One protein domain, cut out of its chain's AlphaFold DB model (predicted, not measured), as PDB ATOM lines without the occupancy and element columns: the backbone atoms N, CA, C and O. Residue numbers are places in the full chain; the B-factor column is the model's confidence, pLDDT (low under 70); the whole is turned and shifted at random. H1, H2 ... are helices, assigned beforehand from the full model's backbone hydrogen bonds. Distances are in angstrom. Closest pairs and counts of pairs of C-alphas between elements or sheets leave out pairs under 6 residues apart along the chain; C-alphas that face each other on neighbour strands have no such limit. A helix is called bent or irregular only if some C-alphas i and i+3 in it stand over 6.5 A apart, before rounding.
ATOM      1  N   ASP A  34      27.629  18.564 -38.215       91.56
ATOM      2  CA  ASP A  34      27.223  19.888 -37.713       91.56
ATOM      3  C   ASP A  34      27.216  20.985 -38.789       91.56
ATOM      4  O   ASP A  34      26.349  21.857 -38.798       91.56
ATOM      5  N   PHE A  35      28.138  20.916 -39.758       91.56
ATOM      6  CA  PHE A  35      28.208  21.886 -40.856       91.56
ATOM      7  C   PHE A  35      26.964  21.875 -41.761       91.56
ATOM      8  O   PHE A  35      26.710  22.856 -42.459       91.56
ATOM      9  N   LEU A  36      26.205  20.775 -41.782       94.25
ATOM     10  CA  LEU A  36      25.004  20.624 -42.600       94.25
ATOM     11  C   LEU A  36      23.757  21.174 -41.891       94.25
ATOM     12  O   LEU A  36      22.762  21.464 -42.554       94.25
ATOM     13  N   LEU A  37      23.799  21.358 -40.565       94.81
ATOM     14  CA  LEU A  37      22.635  21.775 -39.776       94.81
ATOM     15  C   LEU A  37      22.043  23.120 -40.232       94.81
ATOM     16  O   LEU A  37      20.826  23.172 -40.398       94.81
ATOM     17  N   PRO A  38      22.826  24.181 -40.527       94.19
ATOM     18  CA  PRO A  38      22.255  25.433 -41.030       94.19
ATOM     19  C   PRO A  38      21.516  25.260 -42.362       94.19
ATOM     20  O   PRO A  38      20.469  25.867 -42.578       94.19
ATOM     21  N   TRP A  39      22.029  24.395 -43.244       95.38
ATOM     22  CA  TRP A  39      21.363  24.086 -44.508       95.38
ATOM     23  C   TRP A  39      20.068  23.303 -44.279       95.38
ATOM     24  O   TRP A  39      19.070  23.589 -44.926       95.38
ATOM     25  N   LEU A  40      20.044  22.374 -43.320       95.88
ATOM     26  CA  LEU A  40      18.827  21.643 -42.956       95.88
ATOM     27  C   LEU A  40      17.769  22.539 -42.309       95.88
ATOM     28  O   LEU A  40      16.588  22.367 -42.585       95.88
ATOM     29  N   VAL A  41      18.168  23.518 -41.496       96.56
ATOM     30  CA  VAL A  41      17.248  24.536 -40.962       96.56
ATOM     31  C   VAL A  41      16.571  25.298 -42.106       96.56
ATOM     32  O   VAL A  41      15.356  25.492 -42.073       96.56
ATOM     33  N   TRP A  42      17.329  25.681 -43.137       96.25
ATOM     34  CA  TRP A  42      16.785  26.334 -44.331       96.25
ATOM     35  C   TRP A  42      15.913  25.399 -45.180       96.25
ATOM     36  O   TRP A  42      14.783  25.752 -45.494       96.25
ATOM     37  N   GLU A  43      16.401  24.198 -45.497       95.75
ATOM     38  CA  GLU A  43      15.706  23.180 -46.302       95.75
ATOM     39  C   GLU A  43      14.359  22.821 -45.681       95.75
ATOM     40  O   GLU A  43      13.347  22.683 -46.368       95.75
ATOM     41  N   TYR A  44      14.333  22.681 -44.355       95.25
ATOM     42  CA  TYR A  44      13.089  22.442 -43.666       95.25
ATOM     43  C   TYR A  44      12.251  23.709 -43.552       95.25
ATOM     44  O   TYR A  44      11.074  23.540 -43.321       95.25
ATOM     45  N   GLY A  45      12.730  24.938 -43.737       94.94
ATOM     46  CA  GLY A  45      11.917  26.151 -43.547       94.94
ATOM     47  C   GLY A  45      11.662  26.433 -42.065       94.94
ATOM     48  O   GLY A  45      10.523  26.585 -41.622       94.94
ATOM     49  N   LEU A  46      12.728  26.340 -41.272       96.00
ATOM     50  CA  LEU A  46      12.749  26.594 -39.829       96.00
ATOM     51  C   LEU A  46      13.494  27.890 -39.484       96.00
ATOM     52  O   LEU A  46      13.732  28.174 -38.314       96.00
ATOM     53  N   THR A  47      13.865  28.679 -40.489       95.81
ATOM     54  CA  THR A  47      14.658  29.907 -40.358       95.81
ATOM     55  C   THR A  47      14.021  30.956 -39.453       95.81
ATOM     56  O   THR A  47      14.726  31.681 -38.760       95.81
ATOM     57  N   GLU A  48      12.697  31.012 -39.419       93.62
ATOM     58  CA  GLU A  48      11.904  31.973 -38.659       93.62
ATOM     59  C   GLU A  48      11.825  31.599 -37.180       93.62
ATOM     60  O   GLU A  48      11.716  32.478 -36.331       93.62
ATOM     61  N   VAL A  49      11.877  30.300 -36.869       93.88
ATOM     62  CA  VAL A  49      11.732  29.787 -35.498       93.88
ATOM     63  C   VAL A  49      13.066  29.456 -34.836       93.88
ATOM     64  O   VAL A  49      13.177  29.527 -33.615       93.88
ATOM     65  N   ALA A  50      14.096  29.148 -35.626       95.12
ATOM     66  CA  ALA A  50      15.428  28.812 -35.132       95.12
ATOM     67  C   ALA A  50      16.019  29.844 -34.144       95.12
ATOM     68  O   ALA A  50      16.615  29.406 -33.157       95.12
ATOM     69  N   PRO A  51      15.832  31.174 -34.310       95.00
ATOM     70  CA  PRO A  51      16.355  32.158 -33.360       95.00
ATOM     71  C   PRO A  51      15.802  32.027 -31.936       95.00
ATOM     72  O   PRO A  51      16.497  32.387 -30.992       95.00
ATOM     73  N   TYR A  52      14.584  31.500 -31.765       94.19
ATOM     74  CA  TYR A  52      13.976  31.310 -30.441       94.19
ATOM     75  C   TYR A  52      14.493  30.058 -29.724       94.19
ATOM     76  O   TYR A  52      14.348  29.944 -28.514       94.19
ATOM     77  N   ILE A  53      15.095  29.128 -30.466       94.75
ATOM     78  CA  ILE A  53      15.601  27.849 -29.955       94.75
ATOM     79  C   ILE A  53      17.125  27.902 -29.747       94.75
ATOM     80  O   ILE A  53      17.661  27.271 -28.838       94.75
ATOM     81  N   GLY A  54      17.839  28.662 -30.581       91.38
ATOM     82  CA  GLY A  54      19.276  28.927 -30.465       91.38
ATOM     83  C   GLY A  54      20.185  27.805 -30.982       91.38
ATOM     84  O   GLY A  54      21.133  28.089 -31.711       91.38
ATOM     85  N   ASP A  55      19.894  26.542 -30.662       93.69
ATOM     86  CA  ASP A  55      20.651  25.384 -31.161       93.69
ATOM     87  C   ASP A  55      20.055  24.840 -32.481       93.69
ATOM     88  O   ASP A  55      18.883  24.460 -32.503       93.69
ATOM     89  N   PRO A  56      20.818  24.757 -33.592       93.88
ATOM     90  CA  PRO A  56      20.304  24.279 -34.881       93.88
ATOM     91  C   PRO A  56      19.798  22.830 -34.861       93.88
ATOM     92  O   PRO A  56      18.819  22.512 -35.537       93.88
ATOM     93  N   GLY A  57      20.443  21.945 -34.096       94.19
ATOM     94  CA  GLY A  57      20.020  20.548 -33.971       94.19
ATOM     95  C   GLY A  57      18.686  20.424 -33.233       94.19
ATOM     96  O   GLY A  57      17.784  19.701 -33.665       94.19
ATOM     97  N   LEU A  58      18.533  21.186 -32.151       94.56
ATOM     98  CA  LEU A  58      17.292  21.345 -31.403       94.56
ATOM     99  C   LEU A  58      16.210  21.992 -32.269       94.56
ATOM    100  O   LEU A  58      15.085  21.504 -32.273       94.56
ATOM    101  N   ALA A  59      16.546  23.013 -33.061       95.69
ATOM    102  CA  ALA A  59      15.608  23.676 -33.961       95.69
ATOM    103  C   ALA A  59      15.032  22.711 -34.999       95.69
ATOM    104  O   ALA A  59      13.831  22.736 -35.245       95.69
ATOM    105  N   ILE A  60      15.851  21.815 -35.558       95.44
ATOM    106  CA  ILE A  60      15.376  20.745 -36.445       95.44
ATOM    107  C   ILE A  60      14.435  19.810 -35.681       95.44
ATOM    108  O   ILE A  60      13.317  19.565 -36.127       95.44
ATOM    109  N   ARG A  61      14.842  19.312 -34.511       94.06
ATOM    110  CA  ARG A  61      14.044  18.335 -33.758       94.06
ATOM    111  C   ARG A  61      12.695  18.897 -33.295       94.06
ATOM    112  O   ARG A  61      11.660  18.305 -33.588       94.06
ATOM    113  N   GLU A  62      12.707  20.032 -32.608       94.69
ATOM    114  CA  GLU A  62      11.507  20.674 -32.057       94.69
ATOM    115  C   GLU A  62      10.674  21.331 -33.161       94.69
ATOM    116  O   GLU A  62       9.453  21.196 -33.199       94.69
ATOM    117  N   GLY A  63      11.328  21.993 -34.116       94.69
ATOM    118  CA  GLY A  63      10.664  22.719 -35.193       94.69
ATOM    119  C   GLY A  63       9.900  21.820 -36.165       94.69
ATOM    120  O   GLY A  63       8.819  22.198 -36.625       94.69
ATOM    121  N   LEU A  64      10.400  20.610 -36.454       94.25
ATOM    122  CA  LEU A  64       9.656  19.625 -37.254       94.25
ATOM    123  C   LEU A  64       8.399  19.126 -36.527       94.25
ATOM    124  O   LEU A  64       7.343  19.019 -37.155       94.25
ATOM    125  N   ILE A  65       8.490  18.861 -35.218       93.69
ATOM    126  CA  ILE A  65       7.340  18.443 -34.397       93.69
ATOM    127  C   ILE A  65       6.307  19.571 -34.334       93.69
ATOM    128  O   ILE A  65       5.129  19.350 -34.626       93.69
ATOM    129  N   TRP A  66       6.756  20.787 -34.020       95.00
ATOM    130  CA  TRP A  66       5.920  21.983 -33.954       95.00
ATOM    131  C   TRP A  66       5.163  22.228 -35.259       95.00
ATOM    132  O   TRP A  66       3.955  22.462 -35.235       95.00
ATOM    133  N   ARG A  67       5.829  22.089 -36.416       93.88
ATOM    134  CA  ARG A  67       5.184  22.262 -37.727       93.88
ATOM    135  C   ARG A  67       3.976  21.357 -37.905       93.88
ATOM    136  O   ARG A  67       2.963  21.805 -38.440       93.88
ATOM    137  N   HIS A  68       4.106  20.098 -37.500       94.25
ATOM    138  CA  HIS A  68       3.061  19.096 -37.678       94.25
ATOM    139  C   HIS A  68       1.836  19.358 -36.791       94.25
ATOM    140  O   HIS A  68       0.751  18.879 -37.096       94.25
ATOM    141  N   ARG A  69       2.002  20.132 -35.712       94.62
ATOM    142  CA  ARG A  69       0.945  20.480 -34.754       94.62
ATOM    143  C   ARG A  69       0.423  21.910 -34.923       94.62
ATOM    144  O   ARG A  69      -0.419  22.339 -34.146       94.62
ATOM    145  N   ARG A  70       0.910  22.680 -35.905       90.88
ATOM    146  CA  ARG A  70       0.479  24.080 -36.075       90.88
ATOM    147  C   ARG A  70      -1.036  24.188 -36.224       90.88
ATOM    148  O   ARG A  70      -1.651  23.404 -36.938       90.88
ATOM    149  N   GLY A  71      -1.596  25.214 -35.588       89.81
ATOM    150  CA  GLY A  71      -3.040  25.431 -35.513       89.81
ATOM    151  C   GLY A  71      -3.692  24.835 -34.263       89.81
ATOM    152  O   GLY A  71      -4.886  25.030 -34.082       89.81
ATOM    153  N   THR A  72      -2.932  24.154 -33.398       93.69
ATOM    154  CA  THR A  72      -3.404  23.692 -32.086       93.69
ATOM    155  C   THR A  72      -2.833  24.529 -30.942       93.69
ATOM    156  O   THR A  72      -1.826  25.232 -31.092       93.69
ATOM    157  N   THR A  73      -3.463  24.408 -29.778       93.75
ATOM    158  CA  THR A  73      -2.987  24.937 -28.495       93.75
ATOM    159  C   THR A  73      -1.615  24.372 -28.119       93.75
ATOM    160  O   THR A  73      -0.727  25.133 -27.747       93.75
ATOM    161  N   ASP A  74      -1.377  23.078 -28.353       93.25
ATOM    162  CA  ASP A  74      -0.080  22.431 -28.103       93.25
ATOM    163  C   ASP A  74       1.076  23.085 -28.874       93.25
ATOM    164  O   ASP A  74       2.190  23.208 -28.364       93.25
ATOM    165  N   ALA A  75       0.849  23.492 -30.129       94.00
ATOM    166  CA  ALA A  75       1.885  24.166 -30.910       94.00
ATOM    167  C   ALA A  75       2.185  25.573 -30.381       94.00
ATOM    168  O   ALA A  75       3.324  26.034 -30.500       94.00
ATOM    169  N   LEU A  76       1.189  26.244 -29.798       93.06
ATOM    170  CA  LEU A  76       1.369  27.534 -29.139       93.06
ATOM    171  C   LEU A  76       2.175  27.376 -27.846       93.06
ATOM    172  O   LEU A  76       3.165  28.081 -27.664       93.06
ATOM    173  N   GLU A  77       1.805  26.419 -26.997       94.25
ATOM    174  CA  GLU A  77       2.540  26.088 -25.770       94.25
ATOM    175  C   GLU A  77       3.993  25.707 -26.063       94.25
ATOM    176  O   GLU A  77       4.908  26.209 -25.416       94.25
ATOM    177  N   CYS A  78       4.222  24.883 -27.089       93.69
ATOM    178  CA  CYS A  78       5.561  24.496 -27.531       93.69
ATOM    179  C   CYS A  78       6.405  25.713 -27.951       93.69
ATOM    180  O   CYS A  78       7.529  25.869 -27.475       93.69
ATOM    181  N   ALA A  79       5.858  26.599 -28.792       93.75
ATOM    182  CA  ALA A  79       6.588  27.771 -29.277       93.75
ATOM    183  C   ALA A  79       6.883  28.791 -28.170       93.75
ATOM    184  O   ALA A  79       7.986  29.335 -28.102       93.75
ATOM    185  N   LEU A  80       5.914  29.041 -27.286       94.00
ATOM    186  CA  LEU A  80       6.092  29.929 -26.136       94.00
ATOM    187  C   LEU A  80       7.061  29.332 -25.107       94.00
ATOM    188  O   LEU A  80       7.867  30.060 -24.524       94.00
ATOM    189  N   GLY A  81       7.069  28.007 -24.965       93.88
ATOM    190  CA  GLY A  81       8.021  27.288 -24.129       93.88
ATOM    191  C   GLY A  81       9.479  27.515 -24.536       93.88
ATOM    192  O   GLY A  81      10.335  27.609 -23.657       93.88
ATOM    193  N   TRP A  82       9.780  27.692 -25.830       94.25
ATOM    194  CA  TRP A  82      11.147  27.987 -26.298       94.25
ATOM    195  C   TRP A  82      11.713  29.286 -25.718       94.25
ATOM    196  O   TRP A  82      12.911  29.378 -25.468       94.25
ATOM    197  N   ILE A  83      10.847  30.262 -25.443       94.44
ATOM    198  CA  ILE A  83      11.211  31.544 -24.827       94.44
ATOM    199  C   ILE A  83      10.873  31.603 -23.329       94.44
ATOM    200  O   ILE A  83      10.890  32.680 -22.734       94.44
ATOM    201  N   GLY A  84      10.580  30.457 -22.705       94.19
ATOM    202  CA  GLY A  84      10.320  30.352 -21.268       94.19
ATOM    203  C   GLY A  84       8.947  30.861 -20.825       94.19
ATOM    204  O   GLY A  84       8.770  31.189 -19.653       94.19
ATOM    205  N   ILE A  85       7.976  30.942 -21.738       95.19
ATOM    206  CA  ILE A  85       6.610  31.386 -21.448       95.19
ATOM    207  C   ILE A  85       5.680  30.174 -21.356       95.19
ATOM    208  O   ILE A  85       5.644  29.334 -22.250       95.19
ATOM    209  N   SER A  86       4.881  30.123 -20.289       91.94
ATOM    210  CA  SER A  86       3.788  29.161 -20.130       91.94
ATOM    211  C   SER A  86       2.452  29.903 -20.263       91.94
ATOM    212  O   SER A  86       2.135  30.720 -19.395       91.94
ATOM    213  N   PRO A  87       1.702  29.707 -21.362       86.69
ATOM    214  CA  PRO A  87       0.433  30.395 -21.569       86.69
ATOM    215  C   PRO A  87      -0.704  29.736 -20.779       86.69
ATOM    216  O   PRO A  87      -0.758  28.516 -20.648       86.69
ATOM    217  N   ALA A  88      -1.660  30.547 -20.327       86.00
ATOM    218  CA  ALA A  88      -3.015  30.078 -20.064       86.00
ATOM    219  C   ALA A  88      -3.841  30.316 -21.333       86.00
ATOM    220  O   ALA A  88      -3.812  31.418 -21.883       86.00
TER     221      ALA A  88
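What this domain is: This is residues 34 to 88 of the 112 residues of a protein of Candidatus Kentron sp. H (UniProt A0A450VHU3). Three helices, H1, H3 and H4, stand side by side in a staggered row with H3 in the middle, and the short H2 packs on H3. H3 and H4 make a hairpin. The 55 printed residues, with four named helices, H1 to H4, and no named strand, are all helix by class, compact with a radius of gyration of the C-alphas of 11.2 A, and elongated, spanning 38 by 20 by 15 A.

Where its parts are: H3, residues 56 to 69, measures 19.7 A. H1, residues 34 to 44, measures 15.5 A from C-alpha 34 at (27.223, 19.888, -37.713); it is irregular, but only just: C-alphas 35 and 38 are 6.9 A apart. H2, residues 50 to 53, measures 5.3 A. H4, residues 73 to 82, measures 14.6 A and ends at C-alpha 82 (11.147, 27.987, -26.298).

How they stand to each other: The hub, H3, touches H1 at a shallow tilt of 23 degrees, the same way; the closest C-alphas, Leu 37 and Pro 56, are 6.0 A apart. H3 touches H4 with residues 66 to 69 alone, at 16 degrees, a shallow tilt, opposite ways; C-alphas 69 and 75 are closest, 5.4 A. H2 touches H3, closest at C-alphas 50 and 59, 5.3 A. H1 and H4 are apart. Each O i to N i+4 pair is within hydrogen-bond range in H4, 5 of 7 in H1 and 9 of 10 in H3; H2 is too short for one.

The domain as a whole: The C-alphas of Phe 35 and Ala 88, the two farthest apart, are 38.4 A apart. The printed part has no cut, its three links between helices are tight, and no printed residue is under pLDDT 70.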